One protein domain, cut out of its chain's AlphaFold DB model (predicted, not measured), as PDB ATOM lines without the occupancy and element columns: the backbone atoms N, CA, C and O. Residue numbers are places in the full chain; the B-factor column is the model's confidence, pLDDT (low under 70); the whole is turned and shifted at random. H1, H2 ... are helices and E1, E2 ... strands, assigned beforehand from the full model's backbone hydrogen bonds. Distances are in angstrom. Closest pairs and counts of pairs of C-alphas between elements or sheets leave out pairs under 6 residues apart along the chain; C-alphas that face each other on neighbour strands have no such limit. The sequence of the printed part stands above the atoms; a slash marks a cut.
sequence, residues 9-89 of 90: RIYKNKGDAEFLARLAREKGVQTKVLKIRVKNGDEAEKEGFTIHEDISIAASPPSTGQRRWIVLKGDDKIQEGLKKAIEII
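Overview. This is residues 9 to 89 of the 90 residues of an uncharacterized protein of candidate division MSBL1 archaeon SCGC-AAA382A20 (UniProt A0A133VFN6). A strongly twisted sheet of five strands, curled like part of a barrel, has the long helix H1 packed over it along E4, while the short helices H2 and H3 touch each other well away from H1 and only graze the sheet. The printed part has 81 residues, with three named helices and five named strands in the order E1 H1 E2 H2 E3 E4 H3 E5. The sheet is mixed, in the order E3 E1 E4 E2 E5, and the class is mixed, helices and strands. The whole is compact, with a radius of gyration of the C-alphas of 11.9 A and spans of 33 by 26 by 20 A.

Along the chain. Find C-alpha 9 at (31.728, 46.085, 26.547), where E1, residues 9 to 11, begins. Next comes H1, residues 14 to 26, which is 18.2 A long and ends at C-alpha 26 (28.090, 59.407, 38.661). E2, residues 31 to 38, runs 20.3 A and bends by 57 degrees at residue 35. Then read H2, residues 41 to 46, and E3, residues 49 to 52. E4, residues 67 to 73, runs 19.8 A. H3, residues 80 to 85, leads straight to E5, residues 86 to 88, which ends at C-alpha 88 (45.842, 44.791, 28.501).

Arrangement. Begin at the edge strand E3, parallel to E1, with N 10 and O 50 at 2.9 A. E1 and E4 are antiparallel, with N 11 and O 69 at 2.7 A. E4 and E2 are antiparallel, with N 34 and O 70 at 3.0 A. E2 and the other edge strand, E5, are antiparallel, with N 37 and O 87 at 2.8 A. H1 is on the sheet at a height of 8.2 A, over E4; the closest C-alphas of the two are those of Lys 14 and Trp 69, 6.0 A apart. It runs along the strands, at 1 degrees to E4 on the local plane. H2 and H3 touch at a steep tilt of 43 degrees, opposite ways, with the C-alphas of Ala 44 and Ala 85 closest at 4.8 A. In H1, H2 and H3 every O i to N i+4 pair is within hydrogen-bond range. E1 H1 E2, E2 H2 E3 and E4 H3 E5 are split strand-helix-strand units, same-way strands with others between them, each with a right-handed crossover.

Size, cuts and confidence. Look for the two C-alphas farthest apart at Glu 26 and Asp 42, 33.6 A. The printed part has no cut. The link from E3 to E4, residues 53 to 66, is long; in it residues 59 to 60 pair antiparallel with residues 51 to 52 of E3. The mean pLDDT of the printed part is 79.5, and residues 53 to 58 and 74 to 82 are under 70.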
ATOM      1  N   ARG A   9      31.886  45.118  27.634       77.12
ATOM      2  CA  ARG A   9      31.728  46.085  26.547       77.12
ATOM      3  C   ARG A   9      33.069  46.696  26.182       77.12
ATOM      4  O   ARG A   9      33.700  47.382  26.991       77.12
ATOM      5  N   ILE A  10      33.464  46.456  24.942       80.88
ATOM      6  CA  ILE A  10      34.646  47.019  24.316       80.88
ATOM      7  C   ILE A  10      34.197  48.132  23.364       80.88
ATOM      8  O   ILE A  10      33.302  47.930  22.555       80.88
ATOM      9  N   TYR A  11      34.851  49.283  23.404       84.69
ATOM     10  CA  TYR A  11      34.570  50.439  22.561       84.69
ATOM     11  C   TYR A  11      35.702  50.681  21.573       84.69
ATOM     12  O   TYR A  11      36.890  50.521  21.887       84.69
ATOM     13  N   LYS A  12      35.336  51.103  20.363       82.56
ATOM     14  CA  LYS A  12      36.291  51.541  19.337       82.56
ATOM     15  C   LYS A  12      37.031  52.805  19.760       82.56
ATOM     16  O   LYS A  12      38.262  52.839  19.679       82.56
ATOM     17  N   ASN A  13      36.301  53.791  20.273       84.75
ATOM     18  CA  ASN A  13      36.856  55.073  20.688       84.75
ATOM     19  C   ASN A  13      37.043  55.141  22.205       84.75
ATOM     20  O   ASN A  13      36.231  54.636  22.980       84.75
ATOM     21  N   LYS A  14      38.105  55.833  22.634       85.75
ATOM     22  CA  LYS A  14      38.357  56.098  24.057       85.75
ATOM     23  C   LYS A  14      37.253  56.963  24.668       85.75
ATOM     24  O   LYS A  14      36.806  56.678  25.771       85.75
ATOM     25  N   GLY A  15      36.798  57.979  23.927       85.69
ATOM     26  CA  GLY A  15      35.785  58.931  24.390       85.69
ATOM     27  C   GLY A  15      34.475  58.259  24.801       85.69
ATOM     28  O   GLY A  15      33.935  58.595  25.849       85.69
ATOM     29  N   ASP A  16      34.021  57.251  24.052       85.25
ATOM     30  CA  ASP A  16      32.801  56.500  24.378       85.25
ATOM     31  C   ASP A  16      32.972  55.656  25.650       85.25
ATOM     32  O   ASP A  16      32.103  55.642  26.526       85.25
ATOM     33  N   ALA A  17      34.134  55.006  25.796       86.06
ATOM     34  CA  ALA A  17      34.481  54.262  27.005       86.06
ATOM     35  C   ALA A  17      34.567  55.186  28.233       86.06
ATOM     36  O   ALA A  17      34.051  54.856  29.300       86.06
ATOM     37  N   GLU A  18      35.183  56.361  28.089       87.25
ATOM     38  CA  GLU A  18      35.294  57.362  29.153       87.25
ATOM     39  C   GLU A  18      33.941  57.974  29.512       87.25
ATOM     40  O   GLU A  18      33.653  58.159  30.696       87.25
ATOM     41  N   PHE A  19      33.090  58.235  28.522       87.38
ATOM     42  CA  PHE A  19      31.735  58.724  28.735       87.38
ATOM     43  C   PHE A  19      30.916  57.736  29.573       87.38
ATOM     44  O   PHE A  19      30.312  58.120  30.575       87.38
ATOM     45  N   LEU A  20      30.961  56.444  29.241       83.19
ATOM     46  CA  LEU A  20      30.263  55.418  30.019       83.19
ATOM     47  C   LEU A  20      30.888  55.175  31.389       83.19
ATOM     48  O   LEU A  20      30.160  54.998  32.368       83.19
ATOM     49  N   ALA A  21      32.216  55.217  31.494       86.06
ATOM     50  CA  ALA A  21      32.898  55.149  32.779       86.06
ATOM     51  C   ALA A  21      32.491  56.317  33.688       86.06
ATOM     52  O   ALA A  21      32.233  56.101  34.873       86.06
ATOM     53  N   ARG A  22      32.370  57.531  33.137       87.50
ATOM     54  CA  ARG A  22      31.884  58.723  33.841       87.50
ATOM     55  C   ARG A  22      30.437  58.547  34.298       87.50
ATOM     56  O   ARG A  22      30.188  58.687  35.491       87.50
ATOM     57  N   LEU A  23      29.530  58.137  33.410       86.00
ATOM     58  CA  LEU A  23      28.128  57.879  33.762       86.00
ATOM     59  C   LEU A  23      27.985  56.819  34.864       86.00
ATOM     60  O   LEU A  23      27.120  56.927  35.732       86.00
ATOM     61  N   ALA A  24      28.826  55.784  34.845       83.38
ATOM     62  CA  ALA A  24      28.850  54.769  35.890       83.38
ATOM     63  C   ALA A  24      29.356  55.340  37.229       83.38
ATOM     64  O   ALA A  24      28.738  55.094  38.266       83.38
ATOM     65  N   ARG A  25      30.414  56.163  37.213       83.56
ATOM     66  CA  ARG A  25      30.943  56.842  38.413       83.56
ATOM     67  C   ARG A  25      29.944  57.815  39.023       83.56
ATOM     68  O   ARG A  25      29.819  57.847  40.241       83.56
ATOM     69  N   GLU A  26      29.186  58.539  38.201       87.50
ATOM     70  CA  GLU A  26      28.090  59.407  38.661       87.50
ATOM     71  C   GLU A  26      26.990  58.617  39.387       87.50
ATOM     72  O   GLU A  26      26.309  59.151  40.257       87.50
ATOM     73  N   LYS A  27      26.859  57.317  39.096       83.56
ATOM     74  CA  LYS A  27      25.973  56.384  39.809       83.56
ATOM     75  C   LYS A  27      26.648  55.667  40.986       83.56
ATOM     76  O   LYS A  27      26.113  54.678  41.478       83.56
ATOM     77  N   GLY A  28      27.823  56.125  41.421       81.88
ATOM     78  CA  GLY A  28      28.581  55.531  42.526       81.88
ATOM     79  C   GLY A  28      29.303  54.229  42.170       81.88
ATOM     80  O   GLY A  28      29.786  53.529  43.058       81.88
ATOM     81  N   VAL A  29      29.392  53.877  40.886       81.81
ATOM     82  CA  VAL A  29      30.096  52.676  40.431       81.81
ATOM     83  C   VAL A  29      31.542  53.035  40.103       81.81
ATOM     84  O   VAL A  29      31.806  53.793  39.171       81.81
ATOM     85  N   GLN A  30      32.501  52.467  40.839       79.81
ATOM     86  CA  GLN A  30      33.906  52.585  40.457       79.81
ATOM     87  C   GLN A  30      34.122  51.910  39.106       79.81
ATOM     88  O   GLN A  30      33.652  50.797  38.879       79.81
ATOM     89  N   THR A  31      34.831  52.580  38.203       84.75
ATOM     90  CA  THR A  31      35.140  52.045  36.877       84.75
ATOM     91  C   THR A  31      36.556  52.393  36.459       84.75
ATOM     92  O   THR A  31      37.054  53.485  36.759       84.75
ATOM     93  N   LYS A  32      37.188  51.487  35.715       83.44
ATOM     94  CA  LYS A  32      38.496  51.689  35.096       83.44
ATOM     95  C   LYS A  32      38.373  51.514  33.589       83.44
ATOM     96  O   LYS A  32      37.765  50.556  33.123       83.44
ATOM     97  N   VAL A  33      38.940  52.456  32.845       86.62
ATOM     98  CA  VAL A  33      39.055  52.364  31.390       86.62
ATOM     99  C   VAL A  33      40.454  51.858  31.091       86.62
ATOM    100  O   VAL A  33      41.419  52.473  31.538       86.62
ATOM    101  N   LEU A  34      40.550  50.739  30.381       87.75
ATOM    102  CA  LEU A  34      41.822  50.136  29.993       87.75
ATOM    103  C   LEU A  34      41.884  49.985  28.485       87.75
ATOM    104  O   LEU A  34      40.864  49.755  27.823       87.75
ATOM    105  N   LYS A  35      43.093  50.075  27.944       88.56
ATOM    106  CA  LYS A  35      43.329  49.759  26.545       88.56
ATOM    107  C   LYS A  35      43.658  48.284  26.423       88.56
ATOM    108  O   LYS A  35      44.535  47.766  27.111       88.56
ATOM    109  N   ILE A  36      42.980  47.617  25.502       88.62
ATOM    110  CA  ILE A  36      43.161  46.195  25.257       88.62
ATOM    111  C   ILE A  36      43.485  45.905  23.796       88.62
ATOM    112  O   ILE A  36      43.163  46.677  22.887       88.62
ATOM    113  N   ARG A  37      44.090  44.745  23.568       89.00
ATOM    114  CA  ARG A  37      44.216  44.106  22.267       89.00
ATOM    115  C   ARG A  37      43.525  42.753  22.311       89.00
ATOM    116  O   ARG A  37      43.850  41.935  23.160       89.00
ATOM    117  N   VAL A  38      42.620  42.488  21.380       88.12
ATOM    118  CA  VAL A  38      42.019  41.157  21.234       88.12
ATOM    119  C   VAL A  38      43.099  40.198  20.730       88.12
ATOM    120  O   VAL A  38      43.632  40.390  19.637       88.12
ATOM    121  N   LYS A  39      43.464  39.194  21.533       88.19
ATOM    122  CA  LYS A  39      44.380  38.114  21.134       88.19
ATOM    123  C   LYS A  39      43.659  37.066  20.302       88.19
ATOM    124  O   LYS A  39      44.226  36.591  19.326       88.19
ATOM    125  N   ASN A  40      42.427  36.746  20.685       86.94
ATOM    126  CA  ASN A  40      41.623  35.718  20.049       86.94
ATOM    127  C   ASN A  40      40.152  36.156  20.026       86.94
ATOM    128  O   ASN A  40      39.525  36.271  21.077       86.94
ATOM    129  N   GLY A  41      39.633  36.450  18.830       82.94
ATOM    130  CA  GLY A  41      38.250  36.884  18.626       82.94
ATOM    131  C   GLY A  41      37.227  35.833  19.051       82.94
ATOM    132  O   GLY A  41      36.285  36.168  19.758       82.94
ATOM    133  N   ASP A  42      37.460  34.561  18.722       84.81
ATOM    134  CA  ASP A  42      36.566  33.454  19.075       84.81
ATOM    135  C   ASP A  42      36.478  33.230  20.591       84.81
ATOM    136  O   ASP A  42      35.398  33.006  21.132       84.81
ATOM    137  N   GLU A  43      37.609  33.302  21.303       83.62
ATOM    138  CA  GLU A  43      37.590  33.235  22.772       83.62
ATOM    139  C   GLU A  43      36.955  34.484  23.375       83.62
ATOM    140  O   GLU A  43      36.179  34.375  24.314       83.62
ATOM    141  N   ALA A  44      37.216  35.667  22.813       80.31
ATOM    142  CA  ALA A  44      36.571  36.886  23.277       80.31
ATOM    143  C   ALA A  44      35.041  36.822  23.094       80.31
ATOM    144  O   ALA A  44      34.292  37.192  23.993       80.31
ATOM    145  N   GLU A  45      34.544  36.293  21.981       82.25
ATOM    146  CA  GLU A  45      33.107  36.101  21.785       82.25
ATOM    147  C   GLU A  45      32.518  35.103  22.799       82.25
ATOM    148  O   GLU A  45      31.491  35.392  23.417       82.25
ATOM    149  N   LYS A  46      33.196  33.969  23.039       80.50
ATOM    150  CA  LYS A  46      32.777  32.960  24.033       80.50
ATOM    151  C   LYS A  46      32.725  33.503  25.458       80.50
ATOM    152  O   LYS A  46      31.814  33.154  26.203       80.50
ATOM    153  N   GLU A  47      33.661  34.376  25.812       75.75
ATOM    154  CA  GLU A  47      33.725  35.045  27.116       75.75
ATOM    155  C   GLU A  47      32.751  36.244  27.214       75.75
ATOM    156  O   GLU A  47      32.759  36.982  28.199       75.75
ATOM    157  N   GLY A  48      31.911  36.473  26.195       75.06
ATOM    158  CA  GLY A  48      30.873  37.506  26.208       75.06
ATOM    159  C   GLY A  48      31.374  38.918  25.896       75.06
ATOM    160  O   GLY A  48      30.698  39.902  26.217       75.06
ATOM    161  N   PHE A  49      32.551  39.060  25.282       78.06
ATOM    162  CA  PHE A  49      33.015  40.357  24.802       78.06
ATOM    163  C   PHE A  49      32.236  40.792  23.566       78.06
ATOM    164  O   PHE A  49      32.032  40.038  22.617       78.06
ATOM    165  N   THR A  50      31.863  42.066  23.553       79.12
ATOM    166  CA  THR A  50      31.164  42.691  22.430       79.12
ATOM    167  C   THR A  50      31.821  44.014  22.089       79.12
ATOM    168  O   THR A  50      32.185  44.789  22.978       79.12
ATOM    169  N   ILE A  51      31.996  44.275  20.794       77.94
ATOM    170  CA  ILE A  51      32.541  45.536  20.302       77.94
ATOM    171  C   ILE A  51      31.403  46.464  19.925       77.94
ATOM    172  O   ILE A  51      30.635  46.198  19.009       77.94
ATOM    173  N   HIS A  52      31.358  47.596  20.601       77.81
ATOM    174  CA  HIS A  52      30.486  48.707  20.295       77.81
ATOM    175  C   HIS A  52      31.276  49.734  19.480       77.81
ATOM    176  O   HIS A  52      32.308  50.251  19.927       77.81
ATOM    177  N   GLU A  53      30.828  49.988  18.249       68.00
ATOM    178  CA  GLU A  53      31.440  51.018  17.399       68.00
ATOM    179  C   GLU A  53      31.123  52.433  17.893       68.00
ATOM    180  O   GLU A  53      31.980  53.305  17.774       68.00
ATOM    181  N   ASP A  54      29.968  52.601  18.543       66.31
ATOM    182  CA  ASP A  54      29.456  53.838  19.137       66.31
ATOM    183  C   ASP A  54      28.696  53.524  20.444       66.31
ATOM    184  O   ASP A  54      28.497  52.360  20.794       66.31
ATOM    185  N   ILE A  55      28.172  54.544  21.141       62.56
ATOM    186  CA  ILE A  55      27.269  54.397  22.317       62.56
ATOM    187  C   ILE A  55      25.962  53.641  21.955       62.56
ATOM    188  O   ILE A  55      25.154  53.287  22.818       62.56
ATOM    189  N   SER A  56      25.749  53.379  20.666       56.84
ATOM    190  CA  SER A  56      24.593  52.679  20.120       56.84
ATOM    191  C   SER A  56      24.549  51.184  20.489       56.84
ATOM    192  O   SER A  56      25.541  50.559  20.864       56.84
ATOM    193  N   ILE A  57      23.358  50.589  20.370       57.91
ATOM    194  CA  ILE A  57      23.051  49.202  20.782       57.91
ATOM    195  C   ILE A  57      23.715  48.158  19.861       57.91
ATOM    196  O   ILE A  57      23.801  46.985  20.217       57.91
ATOM    197  N   ALA A  58      24.213  48.574  18.693       65.44
ATOM    198  CA  ALA A  58      24.875  47.690  17.745       65.44
ATOM    199  C   ALA A  58      26.201  47.164  18.318       65.44
ATOM    200  O   ALA A  58      27.177  47.902  18.469       65.44
ATOM    201  N   ALA A  59      26.211  45.874  18.636       72.38
ATOM    202  CA  ALA A  59      27.392  45.128  19.027       72.38
ATOM    203  C   ALA A  59      27.868  44.281  17.845       72.38
ATOM    204  O   ALA A  59      27.077  43.584  17.213       72.38
ATOM    205  N   SER A  60      29.165  44.334  17.573       79.44
ATOM    206  CA  SER A  60      29.860  43.460  16.635       79.44
ATOM    207  C   SER A  60      30.745  42.472  17.395       79.44
ATOM    208  O   SER A  60      31.218  42.789  18.495       79.44
ATOM    209  N   PRO A  61      31.001  41.285  16.827       81.19
ATOM    210  CA  PRO A  61      31.910  40.330  17.433       81.19
ATOM    211  C   PRO A  61      33.351  40.868  17.442       81.19
ATOM    212  O   PRO A  61      33.765  41.584  16.519       81.19
ATOM    213  N   PRO A  62      34.137  40.560  18.485       81.81
ATOM    214  CA  PRO A  62      35.536  40.951  18.557       81.81
ATOM    215  C   PRO A  62      36.377  40.212  17.513       81.81
ATOM    216  O   PRO A  62      36.269  39.002  17.353       81.81
ATOM    217  N   SER A  63      37.266  40.927  16.818       83.62
ATOM    218  CA  SER A  63      38.200  40.302  15.868       83.62
ATOM    219  C   SER A  63      39.629  40.306  16.400       83.62
ATOM    220  O   SER A  63      40.100  41.293  16.974       83.62
ATOM    221  N   THR A  64      40.351  39.215  16.150       87.69
ATOM    222  CA  THR A  64      41.762  39.057  16.517       87.69
ATOM    223  C   THR A  64      42.622  40.225  16.023       87.69
ATOM    224  O   THR A  64      42.523  40.674  14.883       87.69
ATOM    225  N   GLY A  65      43.489  40.731  16.898       84.94
ATOM    226  CA  GLY A  65      44.428  41.815  16.622       84.94
ATOM    227  C   GLY A  65      43.872  43.226  16.829       84.94
ATOM    228  O   GLY A  65      44.658  44.178  16.831       84.94
ATOM    229  N   GLN A  66      42.565  43.389  17.050       84.69
ATOM    230  CA  GLN A  66      41.959  44.705  17.234       84.69
ATOM    231  C   GLN A  66      42.388  45.356  18.549       84.69
ATOM    232  O   GLN A  66      42.392  44.726  19.602       84.69
ATOM    233  N   ARG A  67      42.719  46.649  18.486       86.69
ATOM    234  CA  ARG A  67      43.034  47.480  19.656       86.69
ATOM    235  C   ARG A  67      41.841  48.348  20.006       86.69
ATOM    236  O   ARG A  67      41.350  49.076  19.139       86.69
ATOM    237  N   ARG A  68      41.367  48.255  21.239       88.62
ATOM    238  CA  ARG A  68      40.101  48.846  21.678       88.62
ATOM    239  C   ARG A  68      40.147  49.216  23.163       88.62
ATOM    240  O   ARG A  68      41.158  48.981  23.821       88.62
ATOM    241  N   TRP A  69      39.069  49.797  23.677       87.81
ATOM    242  CA  TRP A  69      38.961  50.258  25.061       87.81
ATOM    243  C   TRP A  69      37.892  49.481  25.811       87.81
ATOM    244  O   TRP A  69      36.781  49.352  25.319       87.81
ATOM    245  N   ILE A  70      38.194  48.984  27.003       85.81
ATOM    246  CA  ILE A  70      37.230  48.280  27.852       85.81
ATOM    247  C   ILE A  70      36.922  49.105  29.096       85.81
ATOM    248  O   ILE A  70      37.814  49.742  29.658       85.81
ATOM    249  N   VAL A  71      35.663  49.077  29.533       84.38
ATOM    250  CA  VAL A  71      35.247  49.642  30.821       84.38
ATOM    251  C   VAL A  71      35.043  48.495  31.801       84.38
ATOM    252  O   VAL A  71      34.128  47.692  31.633       84.38
ATOM    253  N   LEU A  72      35.891  48.426  32.823       80.81
ATOM    254  CA  LEU A  72      35.774  47.464  33.916       80.81
ATOM    255  C   LEU A  72      35.161  48.127  35.140       80.81
ATOM    256  O   LEU A  72      35.364  49.320  35.378       80.81
ATOM    257  N   LYS A  73      34.419  47.350  35.925       75.88
ATOM    258  CA  LYS A  73      33.803  47.800  37.169       75.88
ATOM    259  C   LYS A  73      34.766  47.560  38.339       75.88
ATOM    260  O   LYS A  73      34.996  46.434  38.736       75.88
ATOM    261  N   GLY A  74      35.303  48.626  38.926       67.31
ATOM    262  CA  GLY A  74      36.130  48.572  40.135       67.31
ATOM    263  C   GLY A  74      37.342  47.640  40.022       67.31
ATOM    264  O   GLY A  74      38.019  47.620  38.995       67.31
ATOM    265  N   ASP A  75      37.590  46.885  41.093       59.34
ATOM    266  CA  ASP A  75      38.657  45.881  41.237       59.34
ATOM    267  C   ASP A  75      38.332  44.551  40.528       59.34
ATOM    268  O   ASP A  75      38.782  43.489  40.961       59.34
ATOM    269  N   ASP A  76      37.534  44.584  39.450       62.59
ATOM    270  CA  ASP A  76      37.317  43.425  38.583       62.59
ATOM    271  C   ASP A  76      38.681  42.950  38.075       62.59
ATOM    272  O   ASP A  76      39.264  43.480  37.121       62.59
ATOM    273  N   LYS A  77      39.237  41.962  38.780       57.12
ATOM    274  CA  LYS A  77      40.416  41.238  38.341       57.12
ATOM    275  C   LYS A  77      40.023  40.649  37.008       57.12
ATOM    276  O   LYS A  77      39.161  39.777  36.967       57.12
ATOM    277  N   ILE A  78      40.664  41.121  35.939       63.88
ATOM    278  CA  ILE A  78      40.556  40.485  34.632       63.88
ATOM    279  C   ILE A  78      40.833  38.995  34.853       63.88
ATOM    280  O   ILE A  78      41.971  38.619  35.162       63.88
ATOM    281  N   GLN A  79      39.774  38.183  34.786       63.88
ATOM    282  CA  GLN A  79      39.842  36.757  35.071       63.88
ATOM    283  C   GLN A  79      40.828  36.099  34.098       63.88
ATOM    284  O   GLN A  79      41.073  36.605  33.001       63.88
ATOM    285  N   GLU A  80      41.437  34.978  34.485       60.81
ATOM    286  CA  GLU A  80      42.425  34.298  33.636       60.81
ATOM    287  C   GLU A  80      41.878  33.924  32.246       60.81
ATOM    288  O   GLU A  80      42.645  33.949  31.284       60.81
ATOM    289  N   GLY A  81      40.569  33.667  32.117       61.19
ATOM    290  CA  GLY A  81      39.892  33.468  30.825       61.19
ATOM    291  C   GLY A  81      39.975  34.698  29.918       61.19
ATOM    292  O   GLY A  81      40.423  34.617  28.773       61.19
ATOM    293  N   LEU A  82      39.724  35.883  30.474       69.38
ATOM    294  CA  LEU A  82      39.840  37.151  29.757       69.38
ATOM    295  C   LEU A  82      41.281  37.429  29.313       69.38
ATOM    296  O   LEU A  82      41.477  37.942  28.221       69.38
ATOM    297  N   LYS A  83      42.307  37.057  30.096       70.06
ATOM    298  CA  LYS A  83      43.721  37.230  29.687       70.06
ATOM    299  C   LYS A  83      44.116  36.381  28.471       70.06
ATOM    300  O   LYS A  83      45.101  36.705  27.802       70.06
ATOM    301  N   LYS A  84      43.389  35.291  28.198       78.06
ATOM    302  CA  LYS A  84      43.577  34.481  26.983       78.06
ATOM    303  C   LYS A  84      42.953  35.169  25.770       78.06
ATOM    304  O   LYS A  84      43.595  35.267  24.728       78.06
ATOM    305  N   ALA A  85      41.755  35.726  25.945       82.69
ATOM    306  CA  ALA A  85      41.013  36.430  24.904       82.69
ATOM    307  C   ALA A  85      41.585  37.821  24.566       82.69
ATOM    308  O   ALA A  85      41.635  38.216  23.397       82.69
ATOM    309  N   ILE A  86      42.034  38.571  25.576       84.25
ATOM    310  CA  ILE A  86      42.488  39.960  25.470       84.25
ATOM    311  C   ILE A  86      43.809  40.199  26.213       84.25
ATOM    312  O   ILE A  86      44.113  39.612  27.247       84.25
ATOM    313  N   GLU A  87      44.601  41.125  25.695       86.75
ATOM    314  CA  GLU A  87      45.811  41.654  26.313       86.75
ATOM    315  C   GLU A  87      45.548  43.076  26.791       86.75
ATOM    316  O   GLU A  87      45.163  43.909  25.975       86.75
ATOM    317  N   ILE A  88      45.779  43.388  28.067       84.81
ATOM    318  CA  ILE A  88      45.842  44.791  28.501       84.81
ATOM    319  C   ILE A  88      47.166  45.367  28.015       84.81
ATOM    320  O   ILE A  88      48.221  44.790  28.275       84.81
ATOM    321  N   ILE A  89      47.098  46.500  27.327       86.00
ATOM    322  CA  ILE A  89      48.269  47.203  26.797       86.00
ATOM    323  C   ILE A  89      48.437  48.616  27.377       86.00
ATOM    324  O   ILE A  89      49.438  49.242  27.043       86.00
TER     325      ILE A  89